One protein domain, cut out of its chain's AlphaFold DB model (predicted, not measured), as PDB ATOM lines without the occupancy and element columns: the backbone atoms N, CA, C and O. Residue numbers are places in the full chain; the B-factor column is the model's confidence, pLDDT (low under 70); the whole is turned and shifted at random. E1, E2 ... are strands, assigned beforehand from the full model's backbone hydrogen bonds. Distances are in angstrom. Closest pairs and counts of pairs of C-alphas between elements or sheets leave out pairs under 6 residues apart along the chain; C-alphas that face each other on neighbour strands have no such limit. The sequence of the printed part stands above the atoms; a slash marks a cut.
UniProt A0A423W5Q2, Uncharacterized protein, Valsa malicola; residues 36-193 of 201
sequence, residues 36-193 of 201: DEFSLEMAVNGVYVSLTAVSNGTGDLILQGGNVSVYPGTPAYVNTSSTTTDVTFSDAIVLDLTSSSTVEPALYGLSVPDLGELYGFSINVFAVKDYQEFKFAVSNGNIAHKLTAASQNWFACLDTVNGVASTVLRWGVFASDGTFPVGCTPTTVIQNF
ATOM      1  N   ASP A  36     -29.574  -9.094-103.674       81.75
ATOM      2  CA  ASP A  36     -28.756  -8.916-104.874       81.75
ATOM      3  C   ASP A  36     -29.499  -9.386-106.141       81.75
ATOM      4  O   ASP A  36     -28.967  -9.296-107.252       81.75
ATOM      5  N   GLU A  37     -30.735  -9.884-105.994       88.19
ATOM      6  CA  GLU A  37     -31.555 -10.367-107.103       88.19
ATOM      7  C   GLU A  37     -32.269  -9.223-107.830       88.19
ATOM      8  O   GLU A  37     -32.780  -8.275-107.240       88.19
ATOM      9  N   PHE A  38     -32.363  -9.349-109.143       91.94
ATOM     10  CA  PHE A  38     -33.174  -8.527-110.034       91.94
ATOM     11  C   PHE A  38     -33.952  -9.452-110.967       91.94
ATOM     12  O   PHE A  38     -33.777 -10.660-110.948       91.94
ATOM     13  N   SER A  39     -34.813  -8.916-111.815       93.75
ATOM     14  CA  SER A  39     -35.379  -9.645-112.946       93.75
ATOM     15  C   SER A  39     -34.961  -8.985-114.247       93.75
ATOM     16  O   SER A  39     -34.448  -7.869-114.274       93.75
ATOM     17  N   LEU A  40     -35.149  -9.689-115.353       96.50
ATOM     18  CA  LEU A  40     -34.853  -9.147-116.671       96.50
ATOM     19  C   LEU A  40     -36.108  -8.509-117.272       96.50
ATOM     20  O   LEU A  40     -37.203  -9.054-117.149       96.50
ATOM     21  N   GLU A  41     -35.942  -7.400-117.982       96.62
ATOM     22  CA  GLU A  41     -36.980  -6.799-118.822       96.62
ATOM     23  C   GLU A  41     -36.478  -6.598-120.243       96.62
ATOM     24  O   GLU A  41     -35.285  -6.388-120.461       96.62
ATOM     25  N   MET A  42     -37.399  -6.612-121.206       97.69
ATOM     26  CA  MET A  42     -37.127  -6.162-122.571       97.69
ATOM     27  C   MET A  42     -38.068  -5.037-122.993       97.69
ATOM     28  O   MET A  42     -39.221  -4.986-122.567       97.69
ATOM     29  N   ALA A  43     -37.599  -4.151-123.868       96.75
ATOM     30  CA  ALA A  43     -38.420  -3.091-124.447       96.75
ATOM     31  C   ALA A  43     -39.221  -3.591-125.666       96.75
ATOM     32  O   ALA A  43     -38.658  -3.984-126.687       96.75
ATOM     33  N   VAL A  44     -40.546  -3.513-125.615       95.44
ATOM     34  CA  VAL A  44     -41.444  -3.830-126.732       95.44
ATOM     35  C   VAL A  44     -42.208  -2.567-127.097       95.44
ATOM     36  O   VAL A  44     -43.036  -2.088-126.327       95.44
ATOM     37  N   ASN A  45     -41.913  -1.992-128.267       90.25
ATOM     38  CA  ASN A  45     -42.524  -0.738-128.735       90.25
ATOM     39  C   ASN A  45     -42.443   0.411-127.704       90.25
ATOM     40  O   ASN A  45     -43.390   1.175-127.535       90.25
ATOM     41  N   GLY A  46     -41.313   0.518-126.996       88.12
ATOM     42  CA  GLY A  46     -41.079   1.547-125.976       88.12
ATOM     43  C   GLY A  46     -41.688   1.257-124.599       88.12
ATOM     44  O   GLY A  46     -41.552   2.085-123.704       88.12
ATOM     45  N   VAL A  47     -42.328   0.099-124.409       92.69
ATOM     46  CA  VAL A  47     -42.854  -0.358-123.114       92.69
ATOM     47  C   VAL A  47     -42.024  -1.533-122.617       92.69
ATOM     48  O   VAL A  47     -41.795  -2.482-123.364       92.69
ATOM     49  N   TYR A  48     -41.588  -1.491-121.360       93.81
ATOM     50  CA  TYR A  48     -40.877  -2.613-120.758       93.81
ATOM     51  C   TYR A  48     -41.839  -3.726-120.340       93.81
ATOM     52  O   TYR A  48     -42.890  -3.480-119.742       93.81
ATOM     53  N   VAL A  49     -41.471  -4.956-120.685       95.19
ATOM     54  CA  VAL A  49     -42.156  -6.188-120.284       95.19
ATOM     55  C   VAL A  49     -41.174  -7.066-119.522       95.19
ATOM     56  O   VAL A  49     -39.998  -7.136-119.884       95.19
ATOM     57  N   SER A  50     -41.651  -7.747-118.481       95.94
ATOM     58  CA  SER A  50     -40.823  -8.665-117.701       95.94
ATOM     59  C   SER A  50     -40.473  -9.901-118.515       95.94
ATOM     60  O   SER A  50     -41.260 -10.353-119.343       95.94
ATOM     61  N   LEU A  51     -39.295 -10.466-118.291       97.56
ATOM     62  CA  LEU A  51     -38.860 -11.705-118.917       97.56
ATOM     63  C   LEU A  51     -38.991 -12.850-117.920       97.56
ATOM     64  O   LEU A  51     -38.437 -12.828-116.820       97.56
ATOM     65  N   THR A  52     -39.752 -13.857-118.324       96.06
ATOM     66  CA  THR A  52     -40.032 -15.054-117.538       96.06
ATOM     67  C   THR A  52     -39.496 -16.270-118.274       96.06
ATOM     68  O   THR A  52     -39.837 -16.496-119.434       96.06
ATOM     69  N   ALA A  53     -38.666 -17.060-117.604       96.56
ATOM     70  CA  ALA A  53     -38.201 -18.340-118.110       96.56
ATOM     71  C   ALA A  53     -39.349 -19.360-118.075       96.56
ATOM     72  O   ALA A  53     -39.893 -19.669-117.014       96.56
ATOM     73  N   VAL A  54     -39.729 -19.880-119.241       95.81
ATOM     74  CA  VAL A  54     -40.848 -20.817-119.401       95.81
ATOM     75  C   VAL A  54     -40.425 -22.051-120.188       95.81
ATOM     76  O   VAL A  54     -39.588 -21.979-121.090       95.81
ATOM     77  N   SER A  55     -41.022 -23.198-119.864       94.31
ATOM     78  CA  SER A  55     -40.800 -24.424-120.632       94.31
ATOM     79  C   SER A  55     -41.418 -24.310-122.026       94.31
ATOM     80  O   SER A  55     -42.559 -23.871-122.175       94.31
ATOM     81  N   ASN A  56     -40.674 -24.757-123.035       88.06
ATOM     82  CA  ASN A  56     -41.116 -24.902-124.424       88.06
ATOM     83  C   ASN A  56     -41.181 -26.385-124.868       88.06
ATOM     84  O   ASN A  56     -41.336 -26.667-126.055       88.06
ATOM     85  N   GLY A  57     -40.991 -27.329-123.937       84.88
ATOM     86  CA  GLY A  57     -40.947 -28.766-124.217       84.88
ATOM     87  C   GLY A  57     -39.586 -29.341-124.645       84.88
ATOM     88  O   GLY A  57     -39.520 -30.545-124.879       84.88
ATOM     89  N   THR A  58     -38.504 -28.550-124.723       76.88
ATOM     90  CA  THR A  58     -37.173 -29.019-125.180       76.88
ATOM     91  C   THR A  58     -36.111 -29.138-124.077       76.88
ATOM     92  O   THR A  58     -34.942 -29.354-124.378       76.88
ATOM     93  N   GLY A  59     -36.494 -29.029-122.801       82.81
ATOM     94  CA  GLY A  59     -35.585 -29.077-121.644       82.81
ATOM     95  C   GLY A  59     -35.022 -27.702-121.279       82.81
ATOM     96  O   GLY A  59     -35.192 -27.262-120.143       82.81
ATOM     97  N   ASP A  60     -34.448 -26.999-122.254       93.62
ATOM     98  CA  ASP A  60     -34.073 -25.589-122.106       93.62
ATOM     99  C   ASP A  60     -35.313 -24.693-122.044       93.62
ATOM    100  O   ASP A  60     -36.338 -24.973-122.671       93.62
ATOM    101  N   LEU A  61     -35.224 -23.601-121.287       96.81
ATOM    102  CA  LEU A  61     -36.327 -22.656-121.135       96.81
ATOM    103  C   LEU A  61     -36.134 -21.475-122.077       96.81
ATOM    104  O   LEU A  61     -35.008 -21.093-122.385       96.81
ATOM    105  N   ILE A  62     -37.231 -20.863-122.499       96.81
ATOM    106  CA  ILE A  62     -37.207 -19.629-123.291       96.81
ATOM    107  C   ILE A  62     -37.645 -18.445-122.438       96.81
ATOM    108  O   ILE A  62     -38.357 -18.608-121.449       96.81
ATOM    109  N   LEU A  63     -37.229 -17.247-122.835       97.56
ATOM    110  CA  LEU A  63     -37.487 -16.007-122.106       97.56
ATOM    111  C   LEU A  63     -38.713 -15.319-122.720       97.56
ATOM    112  O   LEU A  63     -38.626 -14.666-123.761       97.56
ATOM    113  N   GLN A  64     -39.870 -15.508-122.091       97.19
ATOM    114  CA  GLN A  64     -41.156 -14.971-122.527       97.19
ATOM    115  C   GLN A  64     -41.454 -13.622-121.856       97.19
ATOM    116  O   GLN A  64     -41.317 -13.477-120.644       97.19
ATOM    117  N   GLY A  65     -41.910 -12.654-122.648       96.00
ATOM    118  CA  GLY A  65     -42.397 -11.353-122.200       96.00
ATOM    119  C   GLY A  65     -43.727 -11.445-121.448       96.00
ATOM    120  O   GLY A  65     -44.668 -12.090-121.916       96.00
ATOM    121  N   GLY A  66     -43.820 -10.763-120.310       91.88
ATOM    122  CA  GLY A  66     -44.988 -10.705-119.439       91.88
ATOM    123  C   GLY A  66     -45.289  -9.294-118.932       91.88
ATOM    124  O   GLY A  66     -44.520  -8.350-119.107       91.88
ATOM    125  N   ASN A  67     -46.450  -9.129-118.299       84.56
ATOM    126  CA  ASN A  67     -46.806  -7.858-117.675       84.56
ATOM    127  C   ASN A  67     -46.069  -7.715-116.335       84.56
ATOM    128  O   ASN A  67     -46.374  -8.447-115.390       84.56
ATOM    129  N   VAL A  68     -45.171  -6.730-116.242       83.31
ATOM    130  CA  VAL A  68     -44.375  -6.444-115.036       83.31
ATOM    131  C   VAL A  68     -45.231  -6.218-113.782       83.31
ATOM    132  O   VAL A  68     -44.834  -6.599-112.687       83.31
ATOM    133  N   SER A  69     -46.442  -5.664-113.927       80.75
ATOM    134  CA  SER A  69     -47.357  -5.429-112.798       80.75
ATOM    135  C   SER A  69     -48.012  -6.708-112.266       80.75
ATOM    136  O   SER A  69     -48.573  -6.696-111.174       80.75
ATOM    137  N   VAL A  70     -47.993  -7.796-113.043       85.19
ATOM    138  CA  VAL A  70     -48.546  -9.104-112.653       85.19
ATOM    139  C   VAL A  70     -47.446  -9.999-112.097       85.19
ATOM    140  O   VAL A  70     -47.632 -10.644-111.069       85.19
ATOM    141  N   TYR A  71     -46.304 -10.038-112.783       84.12
ATOM    142  CA  TYR A  71     -45.132 -10.795-112.371       84.12
ATOM    143  C   TYR A  71     -43.871 -10.030-112.794       84.12
ATOM    144  O   TYR A  71     -43.724  -9.733-113.985       84.12
ATOM    145  N   PRO A  72     -42.952  -9.717-111.861       87.06
ATOM    146  CA  PRO A  72     -41.794  -8.871-112.147       87.06
ATOM    147  C   PRO A  72     -40.770  -9.542-113.073       87.06
ATOM    148  O   PRO A  72     -39.896  -8.861-113.595       87.06
ATOM    149  N   GLY A  73     -40.902 -10.844-113.336       92.75
ATOM    150  CA  GLY A  73     -39.987 -11.646-114.147       92.75
ATOM    151  C   GLY A  73     -39.263 -12.689-113.302       92.75
ATOM    152  O   GLY A  73     -39.406 -12.723-112.079       92.75
ATOM    153  N   THR A  74     -38.517 -13.570-113.964       94.31
ATOM    154  CA  THR A  74     -37.720 -14.591-113.273       94.31
ATOM    155  C   THR A  74     -36.595 -13.914-112.483       94.31
ATOM    156  O   THR A  74     -35.863 -13.122-113.087       94.31
ATOM    157  N   PRO A  75     -36.445 -14.206-111.174       94.12
ATOM    158  CA  PRO A  75     -35.325 -13.711-110.384       94.12
ATOM    159  C   PRO A  75     -33.987 -14.105-111.004       94.12
ATOM    160  O   PRO A  75     -33.836 -15.185-111.575       94.12
ATOM    161  N   ALA A  76     -33.021 -13.208-110.925       94.69
ATOM    162  CA  ALA A  76     -31.738 -13.298-111.582       94.69
ATOM    163  C   ALA A  76     -30.672 -12.559-110.777       94.69
ATOM    164  O   ALA A  76     -30.964 -11.599-110.072       94.69
ATOM    165  N   TYR A  77     -29.419 -12.956-110.937       93.56
ATOM    166  CA  TYR A  77     -28.274 -12.254-110.379       93.56
ATOM    167  C   TYR A  77     -27.099 -12.273-111.358       93.56
ATOM    168  O   TYR A  77     -27.041 -13.081-112.293       93.56
ATOM    169  N   VAL A  78     -26.147 -11.366-111.142       92.62
ATOM    170  CA  VAL A  78     -24.896 -11.341-111.903       92.62
ATOM    171  C   VAL A  78     -23.861 -12.178-111.169       92.62
ATOM    172  O   VAL A  78     -23.556 -11.914-110.009       92.62
ATOM    173  N   ASN A  79     -23.284 -13.161-111.854       91.31
ATOM    174  CA  ASN A  79     -22.057 -13.793-111.402       91.31
ATOM    175  C   ASN A  79     -20.848 -13.145-112.093       91.31
ATOM    176  O   ASN A  79     -20.692 -13.253-113.309       91.31
ATOM    177  N   THR A  80     -19.977 -12.517-111.300       88.62
ATOM    178  CA  THR A  80     -18.739 -11.854-111.744       88.62
ATOM    179  C   THR A  80     -17.483 -12.686-111.463       88.62
ATOM    180  O   THR A  80     -16.365 -12.218-111.670       88.62
ATOM    181  N   SER A  81     -17.626 -13.942-111.017       85.12
ATOM    182  CA  SER A  81     -16.512 -14.839-110.663       85.12
ATOM    183  C   SER A  81     -15.722 -15.375-111.867       85.12
ATOM    184  O   SER A  81     -15.103 -16.440-111.784       85.12
ATOM    185  N   SER A  82     -15.797 -14.699-113.009       80.31
ATOM    186  CA  SER A  82     -15.115 -15.096-114.230       80.31
ATOM    187  C   SER A  82     -13.602 -15.114-114.035       80.31
ATOM    188  O   SER A  82     -13.015 -14.222-113.425       80.31
ATOM    189  N   THR A  83     -12.953 -16.119-114.615       80.69
ATOM    190  CA  THR A  83     -11.492 -16.168-114.751       80.69
ATOM    191  C   THR A  83     -11.036 -15.734-116.146       80.69
ATOM    192  O   THR A  83      -9.891 -15.990-116.525       80.69
ATOM    193  N   THR A  84     -11.931 -15.162-116.961       77.88
ATOM    194  CA  THR A  84     -11.597 -14.678-118.306       77.88
ATOM    195  C   THR A  84     -10.726 -13.423-118.217       77.88
ATOM    196  O   THR A  84     -10.731 -12.693-117.230       77.88
ATOM    197  N   THR A  85      -9.959 -13.156-119.274       80.75
ATOM    198  CA  THR A  85      -9.164 -11.924-119.408       80.75
ATOM    199  C   THR A  85      -9.945 -10.774-120.050       80.75
ATOM    200  O   THR A  85      -9.419  -9.669-120.175       80.75
ATOM    201  N   ASP A  86     -11.182 -11.026-120.483       84.00
ATOM    202  CA  ASP A  86     -12.054 -10.024-121.086       84.00
ATOM    203  C   ASP A  86     -12.777  -9.255-119.982       84.00
ATOM    204  O   ASP A  86     -13.806  -9.694-119.487       84.00
ATOM    205  N   VAL A  87     -12.217  -8.110-119.594       84.62
ATOM    206  CA  VAL A  87     -12.749  -7.273-118.505       84.62
ATOM    207  C   VAL A  87     -14.060  -6.564-118.848       84.62
ATOM    208  O   VAL A  87     -14.648  -5.938-117.975       84.62
ATOM    209  N   THR A  88     -14.481  -6.579-120.119       90.00
ATOM    210  CA  THR A  88     -15.736  -5.935-120.536       90.00
ATOM    211  C   THR A  88     -16.876  -6.937-120.524       90.00
ATOM    212  O   THR A  88     -17.942  -6.636-120.005       90.00
ATOM    213  N   PHE A  89     -16.644  -8.126-121.081       92.25
ATOM    214  CA  PHE A  89     -17.626  -9.204-121.139       92.25
ATOM    215  C   PHE A  89     -17.187 -10.362-120.240       92.25
ATOM    216  O   PHE A  89     -16.801 -11.429-120.718       92.25
ATOM    217  N   SER A  90     -17.208 -10.114-118.932       92.56
ATOM    218  CA  SER A  90     -16.803 -11.057-117.882       92.56
ATOM    219  C   SER A  90     -17.964 -11.560-117.036       92.56
ATOM    220  O   SER A  90     -17.729 -12.315-116.100       92.56
ATOM    221  N   ASP A  91     -19.193 -11.144-117.317       93.81
ATOM    222  CA  ASP A  91     -20.332 -11.435-116.456       93.81
ATOM    223  C   ASP A  91     -21.115 -12.634-116.987       93.81
ATOM    224  O   ASP A  91     -21.219 -12.846-118.200       93.81
ATOM    225  N   ALA A  92     -21.697 -13.402-116.071       94.38
ATOM    226  CA  ALA A  92     -22.736 -14.375-116.372       94.38
ATOM    227  C   ALA A  92     -24.049 -13.947-115.712       94.38
ATOM    228  O   ALA A  92     -24.065 -13.535-114.553       94.38
ATOM    229  N   ILE A  93     -25.159 -14.078-116.439       96.00
ATOM    230  CA  ILE A  93     -26.500 -13.862-115.889       96.00
ATOM    231  C   ILE A  93     -27.058 -15.213-115.456       96.00
ATOM    232  O   ILE A  93     -27.203 -16.122-116.278       96.00
ATOM    233  N   VAL A  94     -27.358 -15.347-114.167       95.56
ATOM    234  CA  VAL A  94     -27.932 -16.565-113.590       95.56
ATOM    235  C   VAL A  94     -29.364 -16.282-113.176       95.56
ATOM    236  O   VAL A  94     -29.612 -15.324-112.463       95.56
ATOM    237  N   LEU A  95     -30.289 -17.115-113.632       94.88
ATOM    238  CA  LEU A  95     -31.706 -17.111-113.305       94.88
ATOM    239  C   LEU A  95     -31.948 -18.097-112.158       94.88
ATOM    240  O   LEU A  95     -31.602 -19.279-112.269       94.88
ATOM    241  N   ASP A  96     -32.545 -17.616-111.071       93.00
ATOM    242  CA  ASP A  96     -32.928 -18.439-109.931       93.00
ATOM    243  C   ASP A  96     -34.357 -18.964-110.102       93.00
ATOM    244  O   ASP A  96     -35.349 -18.233-110.043       93.00
ATOM    245  N   LEU A  97     -34.453 -20.273-110.329       92.75
ATOM    246  CA  LEU A  97     -35.702 -21.021-110.421       92.75
ATOM    247  C   LEU A  97     -35.781 -22.108-109.338       92.75
ATOM    248  O   LEU A  97     -36.605 -23.012-109.436       92.75
ATOM    249  N   THR A  98     -34.962 -22.034-108.285       91.75
ATOM    250  CA  THR A  98     -34.898 -23.034-107.201       91.75
ATOM    251  C   THR A  98     -36.194 -23.146-106.397       91.75
ATOM    252  O   THR A  98     -36.460 -24.182-105.788       91.75
ATOM    253  N   SER A  99     -37.029 -22.107-106.426       88.94
ATOM    254  CA  SER A  99     -38.361 -22.068-105.811       88.94
ATOM    255  C   SER A  99     -39.508 -22.280-106.810       88.94
ATOM    256  O   SER A  99     -40.678 -22.194-106.433       88.94
ATOM    257  N   SER A 100     -39.201 -22.555-108.083       90.38
ATOM    258  CA  SER A 100     -40.215 -22.682-109.128       90.38
ATOM    259  C   SER A 100     -41.081 -23.929-108.949       90.38
ATOM    260  O   SER A 100     -40.591 -25.017-108.657       90.38
ATOM    261  N   SER A 101     -42.386 -23.785-109.181       91.56
ATOM    262  CA  SER A 101     -43.341 -24.899-109.215       91.56
ATOM    263  C   SER A 101     -43.763 -25.298-110.633       91.56
ATOM    264  O   SER A 101     -44.585 -26.198-110.792       91.56
ATOM    265  N   THR A 102     -43.283 -24.594-111.664       89.75
ATOM    266  CA  THR A 102     -43.740 -24.740-113.061       89.75
ATOM    267  C   THR A 102     -42.666 -25.277-114.002       89.75
ATOM    268  O   THR A 102     -42.991 -25.783-115.076       89.75
ATOM    269  N   VAL A 103     -41.400 -25.194-113.603       92.88
ATOM    270  CA  VAL A 103     -40.246 -25.784-114.290       92.88
ATOM    271  C   VAL A 103     -39.406 -26.554-113.274       92.88
ATOM    272  O   VAL A 103     -39.677 -26.493-112.076       92.88
ATOM    273  N   GLU A 104     -38.415 -27.315-113.737       92.88
ATOM    274  CA  GLU A 104     -37.538 -28.051-112.826       92.88
ATOM    275  C   GLU A 104     -36.779 -27.074-111.899       92.88
ATOM    276  O   GLU A 104     -36.132 -26.155-112.403       92.88
ATOM    277  N   PRO A 105     -36.835 -27.248-110.563       92.94
ATOM    278  CA  PRO A 105     -36.149 -26.345-109.647       92.94
ATOM    279  C   PRO A 105     -34.628 -26.461-109.756       92.94
ATOM    280  O   PRO A 105     -34.054 -27.504-109.437       92.94
ATOM    281  N   ALA A 106     -33.974 -25.389-110.197       92.38
ATOM    282  CA  ALA A 106     -32.522 -25.286-110.298       92.38
ATOM    283  C   ALA A 106     -32.097 -23.833-110.564       92.38
ATOM    284  O   ALA A 106     -32.926 -22.931-110.688       92.38
ATOM    285  N   LEU A 107     -30.789 -23.630-110.689       93.12
ATOM    286  CA  LEU A 107     -30.215 -22.422-111.260       93.12
ATOM    287  C   LEU A 107     -30.016 -22.622-112.768       93.12
ATOM    288  O   LEU A 107     -29.595 -23.687-113.229       93.12
ATOM    289  N   TYR A 108     -30.318 -21.584-113.539       94.88
ATOM    290  CA  TYR A 108     -30.215 -21.602-114.994       94.88
ATOM    291  C   TYR A 108     -29.332 -20.451-115.471       94.88
ATOM    292  O   TYR A 108     -29.479 -19.326-115.017       94.88
ATOM    293  N   GLY A 109     -28.417 -20.700-116.400       96.06
ATOM    294  CA  GLY A 109     -27.637 -19.642-117.040       96.06
ATOM    295  C   GLY A 109     -28.355 -19.083-118.253       96.06
ATOM    296  O   GLY A 109     -28.872 -19.854-119.065       96.06
ATOM    297  N   LEU A 110     -28.337 -17.760-118.413       97.06
ATOM    298  CA  LEU A 110     -28.720 -17.139-119.675       97.06
ATOM    299  C   LEU A 110     -27.709 -17.545-120.756       97.06
ATOM    300  O   LEU A 110     -26.499 -17.441-120.561       97.06
ATOM    301  N   SER A 111     -28.213 -18.027-121.885       95.31
ATOM    302  CA  SER A 111     -27.425 -18.567-122.986       95.31
ATOM    303  C   SER A 111     -27.843 -17.925-124.297       95.31
ATOM    304  O   SER A 111     -29.029 -17.895-124.649       95.31
ATOM    305  N   VAL A 112     -26.848 -17.423-125.024       93.56
ATOM    306  CA  VAL A 112     -27.022 -16.801-126.332       93.56
ATOM    307  C   VAL A 112     -26.276 -17.632-127.376       93.56
ATOM    308  O   VAL A 112     -25.049 -17.739-127.312       93.56
ATOM    309  N   PRO A 113     -26.977 -18.232-128.354       87.62
ATOM    310  CA  PRO A 113     -26.315 -18.990-129.406       87.62
ATOM    311  C   PRO A 113     -25.466 -18.091-130.312       87.62
ATOM    312  O   PRO A 113     -25.873 -16.984-130.672       87.62
ATOM    313  N   ASP A 114     -24.314 -18.604-130.742       88.94
ATOM    314  CA  ASP A 114     -23.497 -17.948-131.761       88.94
ATOM    315  C   ASP A 114     -24.150 -18.116-133.139       88.94
ATOM    316  O   ASP A 114     -24.242 -19.224-133.671       88.94
ATOM    317  N   LEU A 115     -24.623 -17.009-133.708       86.25
ATOM    318  CA  LEU A 115     -25.252 -16.990-135.027       86.25
ATOM    319  C   LEU A 115     -24.263 -16.767-136.174       86.25
ATOM    320  O   LEU A 115     -24.657 -16.895-137.334       86.25
ATOM    321  N   GLY A 116     -23.010 -16.405-135.883       85.62
ATOM    322  CA  GLY A 116     -22.052 -15.968-136.894       85.62
ATOM    323  C   GLY A 116     -22.664 -14.940-137.853       85.62
ATOM    324  O   GLY A 116     -23.310 -13.983-137.429       85.62
ATOM    325  N   GLU A 117     -22.500 -15.175-139.156       83.81
ATOM    326  CA  GLU A 117     -22.970 -14.301-140.241       83.81
ATOM    327  C   GLU A 117     -24.321 -14.733-140.847       83.81
ATOM    328  O   GLU A 117     -24.581 -14.528-142.033       83.81
ATOM    329  N   LEU A 118     -25.205 -15.355-140.060       88.50
ATOM    330  CA  LEU A 118     -26.562 -15.695-140.503       88.50
ATOM    331  C   LEU A 118     -27.455 -14.440-140.570       88.50
ATOM    332  O   LEU A 118     -28.339 -14.233-139.741       88.50
ATOM    333  N   TYR A 119     -27.208 -13.583-141.563       90.94
ATOM    334  CA  TYR A 119     -27.927 -12.325-141.779       90.94
ATOM    335  C   TYR A 119     -29.447 -12.527-141.882       90.94
ATOM    336  O   TYR A 119     -29.927 -13.403-142.603       90.94
ATOM    337  N   GLY A 120     -30.211 -11.681-141.186       91.69
ATOM    338  CA  GLY A 120     -31.678 -11.718-141.183       91.69
ATOM    339  C   GLY A 120     -32.280 -12.865-140.365       91.69
ATOM    340  O   GLY A 120     -33.486 -13.108-140.448       91.69
ATOM    341  N   PHE A 121     -31.469 -13.569-139.572       93.62
ATOM    342  CA  PHE A 121     -31.899 -14.682-138.733       93.62
ATOM    343  C   PHE A 121     -31.962 -14.295-137.250       93.62
ATOM    344  O   PHE A 121     -31.226 -13.431-136.774       93.62
ATOM    345  N   SER A 122     -32.845 -14.962-136.505       95.38
ATOM    346  CA  SER A 122     -32.906 -14.881-135.045       95.38
ATOM    347  C   SER A 122     -33.193 -16.244-134.425       95.38
ATOM    348  O   SER A 122     -33.860 -17.090-135.025       95.38
ATOM    349  N   ILE A 123     -32.716 -16.434-133.201       94.94
ATOM    350  CA  ILE A 123     -32.910 -17.633-132.391       94.94
ATOM    351  C   ILE A 123     -33.299 -17.240-130.969       94.94
ATOM    352  O   ILE A 123     -32.955 -16.159-130.496       94.94
ATOM    353  N   ASN A 124     -34.031 -18.116-130.285       96.12
ATOM    354  CA  ASN A 124     -34.405 -17.880-128.894       96.12
ATOM    355  C   ASN A 124     -33.161 -17.705-128.020       96.12
ATOM    356  O   ASN A 124     -32.157 -18.395-128.197       96.12
ATOM    357  N   VAL A 125     -33.263 -16.784-127.065       96.88
ATOM    358  CA  VAL A 125     -32.368 -16.764-125.909       96.88
ATOM    359  C   VAL A 125     -32.876 -17.813-124.934       96.88
ATOM    360  O   VAL A 125     -34.082 -17.886-124.671       96.88
ATOM    361  N   PHE A 126     -31.965 -18.628-124.415       96.88
ATOM    362  CA  PHE A 126     -32.321 -19.755-123.565       96.88
ATOM    363  C   PHE A 126     -31.892 -19.528-122.119       96.88
ATOM    364  O   PHE A 126     -30.858 -18.915-121.860       96.88
ATOM    365  N   ALA A 127     -32.660 -20.070-121.178       97.00
ATOM    366  CA  ALA A 127     -32.168 -20.385-119.847       97.00
ATOM    367  C   ALA A 127     -31.796 -21.870-119.832       97.00
ATOM    368  O   ALA A 127     -32.658 -22.728-120.041       97.00
ATOM    369  N   VAL A 128     -30.524 -22.170-119.587       95.81
ATOM    370  CA  VAL A 128     -29.983 -23.534-119.625       95.81
ATOM    371  C   VAL A 128     -29.611 -23.965-118.214       95.81
ATOM    372  O   VAL A 128     -28.899 -23.255-117.502       95.81
ATOM    373  N   LYS A 129     -30.107 -25.128-117.794       93.06
ATOM    374  CA  LYS A 129     -29.898 -25.648-116.440       93.06
ATOM    375  C   LYS A 129     -28.414 -25.894-116.168       93.06
ATOM    376  O   LYS A 129     -27.718 -26.437-117.026       93.06
ATOM    377  N   ASP A 130     -27.942 -25.526-114.977       91.06
ATOM    378  CA  ASP A 130     -26.560 -25.757-114.522       91.06
ATOM    379  C   ASP A 130     -25.485 -25.186-115.477       91.06
ATOM    380  O   ASP A 130     -24.324 -25.618-115.473       91.06
ATOM    381  N   TYR A 131     -25.852 -24.174-116.270       92.06
ATOM    382  CA  TYR A 131     -24.991 -23.489-117.233       92.06
ATOM    383  C   TYR A 131     -24.620 -22.081-116.764       92.06
ATOM    384  O   TYR A 131     -25.380 -21.439-116.040       92.06
ATOM    385  N   GLN A 132     -23.460 -21.593-117.202       91.62
ATOM    386  CA  GLN A 132     -23.056 -20.189-117.144       91.62
ATOM    387  C   GLN A 132     -22.230 -19.851-118.390       91.62
ATOM    388  O   GLN A 132     -21.331 -20.603-118.773       91.62
ATOM    389  N   GLU A 133     -22.505 -18.696-118.991       91.75
ATOM    390  CA  GLU A 133     -21.678 -18.111-120.044       91.75
ATOM    391  C   GLU A 133     -21.153 -16.752-119.583       91.75
ATOM    392  O   GLU A 133     -21.932 -15.832-119.355       91.75
ATOM    393  N   PHE A 134     -19.831 -16.612-119.481       92.75
ATOM    394  CA  PHE A 134     -19.173 -15.351-119.128       92.75
ATOM    395  C   PHE A 134     -18.870 -14.534-120.385       92.75
ATOM    396  O   PHE A 134     -17.721 -14.416-120.812       92.75
ATOM    397  N   LYS A 135     -19.935 -14.066-121.035       94.44
ATOM    398  CA  LYS A 135     -19.883 -13.207-122.229       94.44
ATOM    399  C   LYS A 135     -20.866 -12.043-122.147       94.44
ATOM    400  O   LYS A 135     -21.128 -11.395-123.159       94.44
ATOM    401  N   PHE A 136     -21.416 -11.781-120.968       95.69
ATOM    402  CA  PHE A 136     -22.286 -10.641-120.741       95.69
ATOM    403  C   PHE A 136     -21.499  -9.482-120.145       95.69
ATOM    404  O   PHE A 136     -20.447  -9.670-119.535       95.69
ATOM    405  N   ALA A 137     -22.027  -8.285-120.354       95.06
ATOM    406  CA  ALA A 137     -21.602  -7.070-119.688       95.06
ATOM    407  C   ALA A 137     -22.840  -6.421-119.074       95.06
ATOM    408  O   ALA A 137     -23.823  -6.182-119.787       95.06
ATOM    409  N   VAL A 138     -22.791  -6.129-117.775       93.12
ATOM    410  CA  VAL A 138     -23.853  -5.396-117.082       93.12
ATOM    411  C   VAL A 138     -23.373  -3.990-116.748       93.12
ATOM    412  O   VAL A 138     -22.410  -3.798-116.010       93.12
ATOM    413  N   SER A 139     -24.036  -2.973-117.299       90.31
ATOM    414  CA  SER A 139     -23.649  -1.575-117.089       90.31
ATOM    415  C   SER A 139     -24.867  -0.666-116.997       90.31
ATOM    416  O   SER A 139     -25.682  -0.612-117.918       90.31
ATOM    417  N   ASN A 140     -24.988   0.071-115.888       87.25
ATOM    418  CA  ASN A 140     -26.113   0.977-115.620       87.25
ATOM    419  C   ASN A 140     -27.478   0.302-115.853       87.25
ATOM    420  O   ASN A 140     -28.333   0.845-116.552       87.25
ATOM    421  N   GLY A 141     -27.639  -0.927-115.360       90.06
ATOM    422  CA  GLY A 141     -28.849  -1.722-115.553       90.06
ATOM    423  C   GLY A 141     -29.018  -2.326-116.948       90.06
ATOM    424  O   GLY A 141     -29.905  -3.146-117.119       90.06
ATOM    425  N   ASN A 142     -28.204  -1.983-117.947       94.94
ATOM    426  CA  ASN A 142     -28.300  -2.567-119.286       94.94
ATOM    427  C   ASN A 142     -27.478  -3.847-119.386       94.94
ATOM    428  O   ASN A 142     -26.369  -3.921-118.856       94.94
ATOM    429  N   ILE A 143     -28.008  -4.822-120.121       96.38
ATOM    430  CA  ILE A 143     -27.373  -6.117-120.346       96.38
ATOM    431  C   ILE A 143     -26.992  -6.229-121.817       96.38
ATOM    432  O   ILE A 143     -27.839  -6.236-122.715       96.38
ATOM    433  N   ALA A 144     -25.691  -6.331-122.061       96.06
ATOM    434  CA  ALA A 144     -25.126  -6.595-123.374       96.06
ATOM    435  C   ALA A 144     -24.503  -7.991-123.409       96.06
ATOM    436  O   ALA A 144     -24.070  -8.518-122.385       96.06
ATOM    437  N   HIS A 145     -24.427  -8.575-124.602       95.31
ATOM    438  CA  HIS A 145     -23.701  -9.816-124.859       95.31
ATOM    439  C   HIS A 145     -22.584  -9.568-125.871       95.31
ATOM    440  O   HIS A 145     -22.693  -8.690-126.733       95.31
ATOM    441  N   LYS A 146     -21.489 -10.312-125.739       93.00
ATOM    442  CA  LYS A 146     -20.328 -10.203-126.613       93.00
ATOM    443  C   LYS A 146     -20.684 -10.641-128.029       93.00
ATOM    444  O   LYS A 146     -20.915 -11.819-128.289       93.00
ATOM    445  N   LEU A 147     -20.619  -9.695-128.959       90.88
ATOM    446  CA  LEU A 147     -20.893  -9.958-130.368       90.88
ATOM    447  C   LEU A 147     -19.850 -10.920-130.956       90.88
ATOM    448  O   LEU A 147     -18.644 -10.728-130.780       90.88
ATOM    449  N   THR A 148     -20.313 -11.924-131.694       86.06
ATOM    450  CA  THR A 148     -19.465 -12.856-132.456       86.06
ATOM    451  C   THR A 148     -19.394 -12.500-133.942       86.06
ATOM    452  O   THR A 148     -18.496 -12.960-134.642       86.06
ATOM    453  N   ALA A 149     -20.291 -11.632-134.414       79.12
ATOM    454  CA  ALA A 149     -20.298 -11.078-135.763       79.12
ATOM    455  C   ALA A 149     -20.822  -9.633-135.774       79.12
ATOM    456  O   ALA A 149     -21.441  -9.164-134.813       79.12
ATOM    457  N   ALA A 150     -20.581  -8.919-136.875       70.75
ATOM    458  CA  ALA A 150     -21.097  -7.568-137.053       70.75
ATOM    459  C   ALA A 150     -22.635  -7.578-137.136       70.75
ATOM    460  O   ALA A 150     -23.223  -8.392-137.844       70.75
ATOM    461  N   SER A 151     -23.279  -6.623-136.458       86.88
ATOM    462  CA  SER A 151     -24.738  -6.404-136.488       86.88
ATOM    463  C   SER A 151     -25.589  -7.460-135.770       86.88
ATOM    464  O   SER A 151     -26.733  -7.698-136.155       86.88
ATOM    465  N   GLN A 152     -25.063  -8.079-134.714       93.56
ATOM    466  CA  GLN A 152     -25.884  -8.858-133.788       93.56
ATOM    467  C   GLN A 152     -26.588  -7.957-132.762       93.56
ATOM    468  O   GLN A 152     -26.048  -6.919-132.376       93.56
ATOM    469  N   ASN A 153     -27.804  -8.325-132.351       95.62
ATOM    470  CA  ASN A 153     -28.590  -7.552-131.388       95.62
ATOM    471  C   ASN A 153     -29.648  -8.406-130.668       95.62
ATOM    472  O   ASN A 153     -30.000  -9.505-131.111       95.62
ATOM    473  N   TRP A 154     -30.203  -7.851-129.592       97.62
ATOM    474  CA  TRP A 154     -31.426  -8.328-128.965       97.62
ATOM    475  C   TRP A 154     -32.642  -8.005-129.830       97.62
ATOM    476  O   TRP A 154     -32.795  -6.894-130.347       97.62
ATOM    477  N   PHE A 155     -33.558  -8.962-129.914       97.81
ATOM    478  CA  PHE A 155     -34.829  -8.810-130.601       97.81
ATOM    479  C   PHE A 155     -35.985  -9.287-129.727       97.81
ATOM    480  O   PHE A 155     -35.924 -10.349-129.113       97.81
ATOM    481  N   ALA A 156     -37.063  -8.514-129.717       98.06
ATOM    482  CA  ALA A 156     -38.361  -8.948-129.232       98.06
ATOM    483  C   ALA A 156     -39.148  -9.487-130.429       98.06
ATOM    484  O   ALA A 156     -39.399  -8.747-131.381       98.06
ATOM    485  N   CYS A 157     -39.506 -10.767-130.414       97.69
ATOM    486  CA  CYS A 157     -40.156 -11.416-131.550       97.69
ATOM    487  C   CYS A 157     -41.507 -11.994-131.160       97.69
ATOM    488  O   CYS A 157     -41.662 -12.529-130.065       97.69
ATOM    489  N   LEU A 158     -42.480 -11.902-132.063       95.44
ATOM    490  CA  LEU A 158     -43.753 -12.596-131.901       95.44
ATOM    491  C   LEU A 158     -43.550 -14.087-132.173       95.44
ATOM    492  O   LEU A 158     -43.056 -14.465-133.232       95.44
ATOM    493  N   ASP A 159     -43.953 -14.922-131.222       94.31
ATOM    494  CA  ASP A 159     -43.893 -16.377-131.328       94.31
ATOM    495  C   ASP A 159     -45.105 -17.012-130.625       94.31
ATOM    496  O   ASP A 159     -45.896 -16.336-129.966       94.31
ATOM    497  N   THR A 160     -45.285 -18.319-130.781       91.75
ATOM    498  CA  THR A 160     -46.311 -19.092-130.079       91.75
ATOM    499  C   THR A 160     -45.652 -20.009-129.062       91.75
ATOM    500  O   THR A 160     -45.019 -20.998-129.417       91.75
ATOM    501  N   VAL A 161     -45.853 -19.712-127.780       90.38
ATOM    502  CA  VAL A 161     -45.321 -20.505-126.668       90.38
ATOM    503  C   VAL A 161     -46.472 -21.246-126.012       90.38
ATOM    504  O   VAL A 161     -47.437 -20.624-125.574       90.38
ATOM    505  N   ASN A 162     -46.407 -22.579-125.974       88.06
ATOM    506  CA  ASN A 162     -47.455 -23.427-125.390       88.06
ATOM    507  C   ASN A 162     -48.872 -23.117-125.928       88.06
ATOM    508  O   ASN A 162     -49.854 -23.145-125.192       88.06
ATOM    509  N   GLY A 163     -48.972 -22.793-127.222       87.94
ATOM    510  CA  GLY A 163     -50.237 -22.457-127.888       87.94
ATOM    511  C   GLY A 163     -50.724 -21.018-127.680       87.94
ATOM    512  O   GLY A 163     -51.800 -20.678-128.167       87.94
ATOM    513  N   VAL A 164     -49.950 -20.166-127.000       88.81
ATOM    514  CA  VAL A 164     -50.298 -18.766-126.728       88.81
ATOM    515  C   VAL A 164     -49.367 -17.828-127.491       88.81
ATOM    516  O   VAL A 164     -48.143 -17.893-127.350       88.81
ATOM    517  N   ALA A 165     -49.953 -16.925-128.280       91.75
ATOM    518  CA  ALA A 165     -49.213 -15.853-128.940       91.75
ATOM    519  C   ALA A 165     -48.535 -14.967-127.887       91.75
ATOM    520  O   ALA A 165     -49.195 -14.424-127.001       91.75
ATOM    521  N   SER A 166     -47.218 -14.852-127.982       93.00
ATOM    522  CA  SER A 166     -46.366 -14.230-126.976       93.00
ATOM    523  C   SER A 166     -45.245 -13.447-127.643       93.00
ATOM    524  O   SER A 166     -44.878 -13.710-128.786       93.00
ATOM    525  N   THR A 167     -44.668 -12.493-126.920       96.75
ATOM    526  CA  THR A 167     -43.392 -11.893-127.313       96.75
ATOM    527  C   THR A 167     -42.276 -12.626-126.588       96.75
ATOM    528  O   THR A 167     -42.350 -12.793-125.375       96.75
ATOM    529  N   VAL A 168     -41.253 -13.069-127.307       97.50
ATOM    530  CA  VAL A 168     -40.105 -13.796-126.754       97.50
ATOM    531  C   VAL A 168     -38.814 -13.042-127.038       97.50
ATOM    532  O   VAL A 168     -38.680 -12.395-128.081       97.50
ATOM    533  N   LEU A 169     -37.865 -13.131-126.108       98.31
ATOM    534  CA  LEU A 169     -36.532 -12.584-126.300       98.31
ATOM    535  C   LEU A 169     -35.719 -13.501-127.221       98.31
ATOM    536  O   LEU A 169     -35.588 -14.708-126.991       98.31
ATOM    537  N   ARG A 170     -35.132 -12.902-128.253       97.62
ATOM    538  CA  ARG A 170     -34.265 -13.565-129.219       97.62
ATOM    539  C   ARG A 170     -32.949 -12.822-129.378       97.62
ATOM    540  O   ARG A 170     -32.873 -11.608-129.200       97.62
ATOM    541  N   TRP A 171     -31.926 -13.568-129.764       96.94
ATOM    542  CA  TRP A 171     -30.691 -13.029-130.311       96.94
ATOM    543  C   TRP A 171     -30.735 -13.169-131.824       96.94
ATOM    544  O   TRP A 171     -31.243 -14.165-132.341       96.94
ATOM    545  N   GLY A 172     -30.259 -12.169-132.552       95.38
ATOM    546  CA  GLY A 172     -30.364 -12.160-134.005       95.38
ATOM    547  C   GLY A 172     -29.273 -11.353-134.670       95.38
ATOM    548  O   GLY A 172     -28.533 -10.631-134.007       95.38
ATOM    549  N   VAL A 173     -29.213 -11.458-135.993       95.06
ATOM    550  CA  VAL A 173     -28.340 -10.656-136.854       95.06
ATOM    551  C   VAL A 173     -29.229  -9.864-137.808       95.06
ATOM    552  O   VAL A 173     -30.150 -10.424-138.409       95.06
ATOM    553  N   PHE A 174     -28.969  -8.566-137.965       94.50
ATOM    554  CA  PHE A 174     -29.628  -7.774-139.009       94.50
ATOM    555  C   PHE A 174     -29.385  -8.390-140.396       94.50
ATOM    556  O   PHE A 174     -28.390  -9.073-140.624       94.50
ATOM    557  N   ALA A 175     -30.303  -8.184-141.332       92.56
ATOM    558  CA  ALA A 175     -30.097  -8.528-142.729       92.56
ATOM    559  C   ALA A 175     -29.073  -7.579-143.379       92.56
ATOM    560  O   ALA A 175     -28.762  -6.508-142.855       92.56
ATOM    561  N   SER A 176     -28.549  -7.962-144.544       90.31
ATOM    562  CA  SER A 176     -27.550  -7.168-145.274       90.31
ATOM    563  C   SER A 176     -28.072  -5.810-145.761       90.31
ATOM    564  O   SER A 176     -27.278  -4.910-146.022       90.31
ATOM    565  N   ASP A 177     -29.391  -5.644-145.858       91.75
ATOM    566  CA  ASP A 177     -30.069  -4.381-146.168       91.75
ATOM    567  C   ASP A 177     -30.369  -3.527-144.918       91.75
ATOM    568  O   ASP A 177     -31.000  -2.475-145.019       91.75
ATOM    569  N   GLY A 178     -29.917  -3.965-143.736       90.94
ATOM    570  CA  GLY A 178     -30.153  -3.305-142.453       90.94
ATOM    571  C   GLY A 178     -31.525  -3.588-141.840       90.94
ATOM    572  O   GLY A 178     -31.826  -3.062-140.767       90.94
ATOM    573  N   THR A 179     -32.364  -4.411-142.475       94.69
ATOM    574  CA  THR A 179     -33.653  -4.813-141.898       94.69
ATOM    575  C   THR A 179     -33.467  -5.844-140.786       94.69
ATOM    576  O   THR A 179     -32.457  -6.540-140.697       94.69
ATOM    577  N   PHE A 180     -34.430  -5.919-139.873       94.00
ATOM    578  CA  PHE A 180     -34.421  -6.892-138.782       94.00
ATOM    579  C   PHE A 180     -35.100  -8.211-139.200       94.00
ATOM    580  O   PHE A 180     -35.898  -8.212-140.142       94.00
ATOM    581  N   PRO A 181     -34.826  -9.332-138.502       94.44
ATOM    582  CA  PRO A 181     -35.471 -10.616-138.776       94.44
ATOM    583  C   PRO A 181     -37.005 -10.527-138.795       94.44
ATOM    584  O   PRO A 181     -37.615  -9.771-138.037       94.44
ATOM    585  N   VAL A 182     -37.650 -11.322-139.653       92.88
ATOM    586  CA  VAL A 182     -39.114 -11.304-139.816       92.88
ATOM    587  C   VAL A 182     -39.818 -11.605-138.489       92.88
ATOM    588  O   VAL A 182     -39.474 -12.560-137.799       92.88
ATOM    589  N   GLY A 183     -40.832 -10.799-138.153       93.19
ATOM    590  CA  GLY A 183     -41.623 -10.965-136.926       93.19
ATOM    591  C   GLY A 183     -40.934 -10.466-135.654       93.19
ATOM    592  O   GLY A 183     -41.470 -10.657-134.562       93.19
ATOM    593  N   CYS A 184     -39.776  -9.820-135.789       96.69
ATOM    594  CA  CYS A 184     -38.991  -9.284-134.689       96.69
ATOM    595  C   CYS A 184     -38.908  -7.760-134.731       96.69
ATOM    596  O   CYS A 184     -39.054  -7.147-135.779       96.69
ATOM    597  N   THR A 185     -38.606  -7.150-133.592       96.88
ATOM    598  CA  THR A 185     -38.213  -5.743-133.478       96.88
ATOM    599  C   THR A 185     -36.977  -5.642-132.588       96.88
ATOM    600  O   THR A 185     -36.939  -6.340-131.570       96.88
ATOM    601  N   PRO A 186     -35.973  -4.809-132.924       96.75
ATOM    602  CA  PRO A 186     -34.832  -4.576-132.042       96.75
ATOM    603  C   PRO A 186     -35.292  -4.160-130.643       96.75
ATOM    604  O   PRO A 186     -36.229  -3.372-130.509       96.75
ATOM    605  N   THR A 187     -34.636  -4.683-129.612       97.81
ATOM    606  CA  THR A 187     -34.965  -4.389-128.213       97.81
ATOM    607  C   THR A 187     -33.709  -4.117-127.389       97.81
ATOM    608  O   THR A 187     -32.585  -4.257-127.868       97.81
ATOM    609  N   THR A 188     -33.903  -3.701-126.145       97.12
ATOM    610  CA  THR A 188     -32.871  -3.629-125.113       97.12
ATOM    611  C   THR A 188     -33.269  -4.548-123.971       97.12
ATOM    612  O   THR A 188     -34.460  -4.720-123.718       97.12
ATOM    613  N   VAL A 189     -32.281  -5.133-123.295       97.62
ATOM    614  CA  VAL A 189     -32.496  -5.953-122.099       97.62
ATOM    615  C   VAL A 189     -31.927  -5.213-120.898       97.62
ATOM    616  O   VAL A 189     -30.779  -4.763-120.945       97.62
ATOM    617  N   ILE A 190     -32.727  -5.076-119.841       96.12
ATOM    618  CA  ILE A 190     -32.345  -4.348-118.629       96.12
ATOM    619  C   ILE A 190     -32.622  -5.145-117.353       96.12
ATOM    620  O   ILE A 190     -33.417  -6.085-117.353       96.12
ATOM    621  N   GLN A 191     -31.971  -4.744-116.265       94.38
ATOM    622  CA  GLN A 191     -32.258  -5.174-114.904       94.38
ATOM    623  C   GLN A 191     -33.476  -4.414-114.369       94.38
ATOM    624  O   GLN A 191     -33.517  -3.184-114.403       94.38
ATOM    625  N   ASN A 192     -34.436  -5.152-113.828       87.62
ATOM    626  CA  ASN A 192     -35.550  -4.640-113.051       87.62
ATOM    627  C   ASN A 192     -35.388  -5.064-111.593       87.62
ATOM    628  O   ASN A 192     -35.423  -6.237-111.236       87.62
ATOM    629  N   PHE A 193     -35.228  -4.065-110.744       83.50
ATOM    630  CA  PHE A 193     -34.987  -4.199-109.315       83.50
ATOM    631  C   PHE A 193     -36.284  -4.357-108.495       83.50
ATOM    632  O   PHE A 193     -36.250  -4.564-107.289       83.50
TER     633      PHE A 193
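This is residues 36 to 193 of the 201 residues of an uncharacterized protein of Valsa malicola (UniProt A0A423W5Q2). A closed barrel of seven strands, E1, E2, E3, E8, E6, E5 and E4, has a second, smaller sheet packed beside it, where E12 passes close along E3. A short sheet edge of E14, E10 and E9 extends from E1, and residues 80 to 91 form a long loop 14 to 24 A from the mean of the C-alphas. The printed part has 158 residues with fourteen named strands, E1 to E14, and no named helix: all strand. The second sheet runs E7, E12, E11, E13, and both sheets are antiparallel. The whole is compact, with a radius of gyration of the C-alphas of 14.8 A and spans of 45 by 43 by 29 A.

E1, residues 38 to 44, begins at C-alpha 38 (-33.174, -8.527, -110.034). E2, residues 47 to 58, is 29.3 A long and bends by 52 degrees at residue 50. E3 holds residues 60 to 66, E4 75 to 79, E5 92 to 96, E6 107 to 111, E7 122 to 124, E8 126 to 129, E9 136 to 139 and E10 142 to 145. E11, residues 152 to 161, is 23.8 A long and bends by 64 degrees at residue 158; E12, residues 164 to 173, is 25.5 A long and bends by 56 degrees at residue 169. E13 is residues 184 to 186, and E14, residues 189 to 192, ends at C-alpha 192 (-35.550, -4.640, -113.051).

E1, E2 and E3 form a meander, each strand the antiparallel neighbour of the one before, with N 42 and O 49 at 3.0 A and N 52 and O 64 at 2.8 A. E4 pairs with E1, N 38 and O 76 at 2.8 A, and E1 to E4 make a Greek key, a meander whose first strand neighbours the fourth. E4, E5 and E6 form another meander, with N 77 and O 94 at 2.8 A and N 108 and O 95 at 2.9 A. E8 lies between E6 and E3, with N 109 and O 128 at 2.8 A and N 61 and O 127 at 3.0 A. On the other side of E1 lies E14, N 41 and O 190 at 2.9 A; E10 follows, N 143 and O 189 at 2.9 A, in a hairpin with E9, N 137 and O 144 at 2.9 A. In the second sheet E11 and E12 are a hairpin, N 157 and O 168 at 3.0 A, with edge strands E7, N 123 and O 171 at 2.8 A, and E13, N 156 and O 185 at 2.9 A. The closest C-alphas of E3 and E12, Gln 64 and Val 168, are 4.5 A apart.

The C-alphas farthest apart, Ser 99 and Asp 177, are 44.8 A apart. The printed part has no cut, the link E4 to E5 is long, and no printed residue is under pLDDT 70.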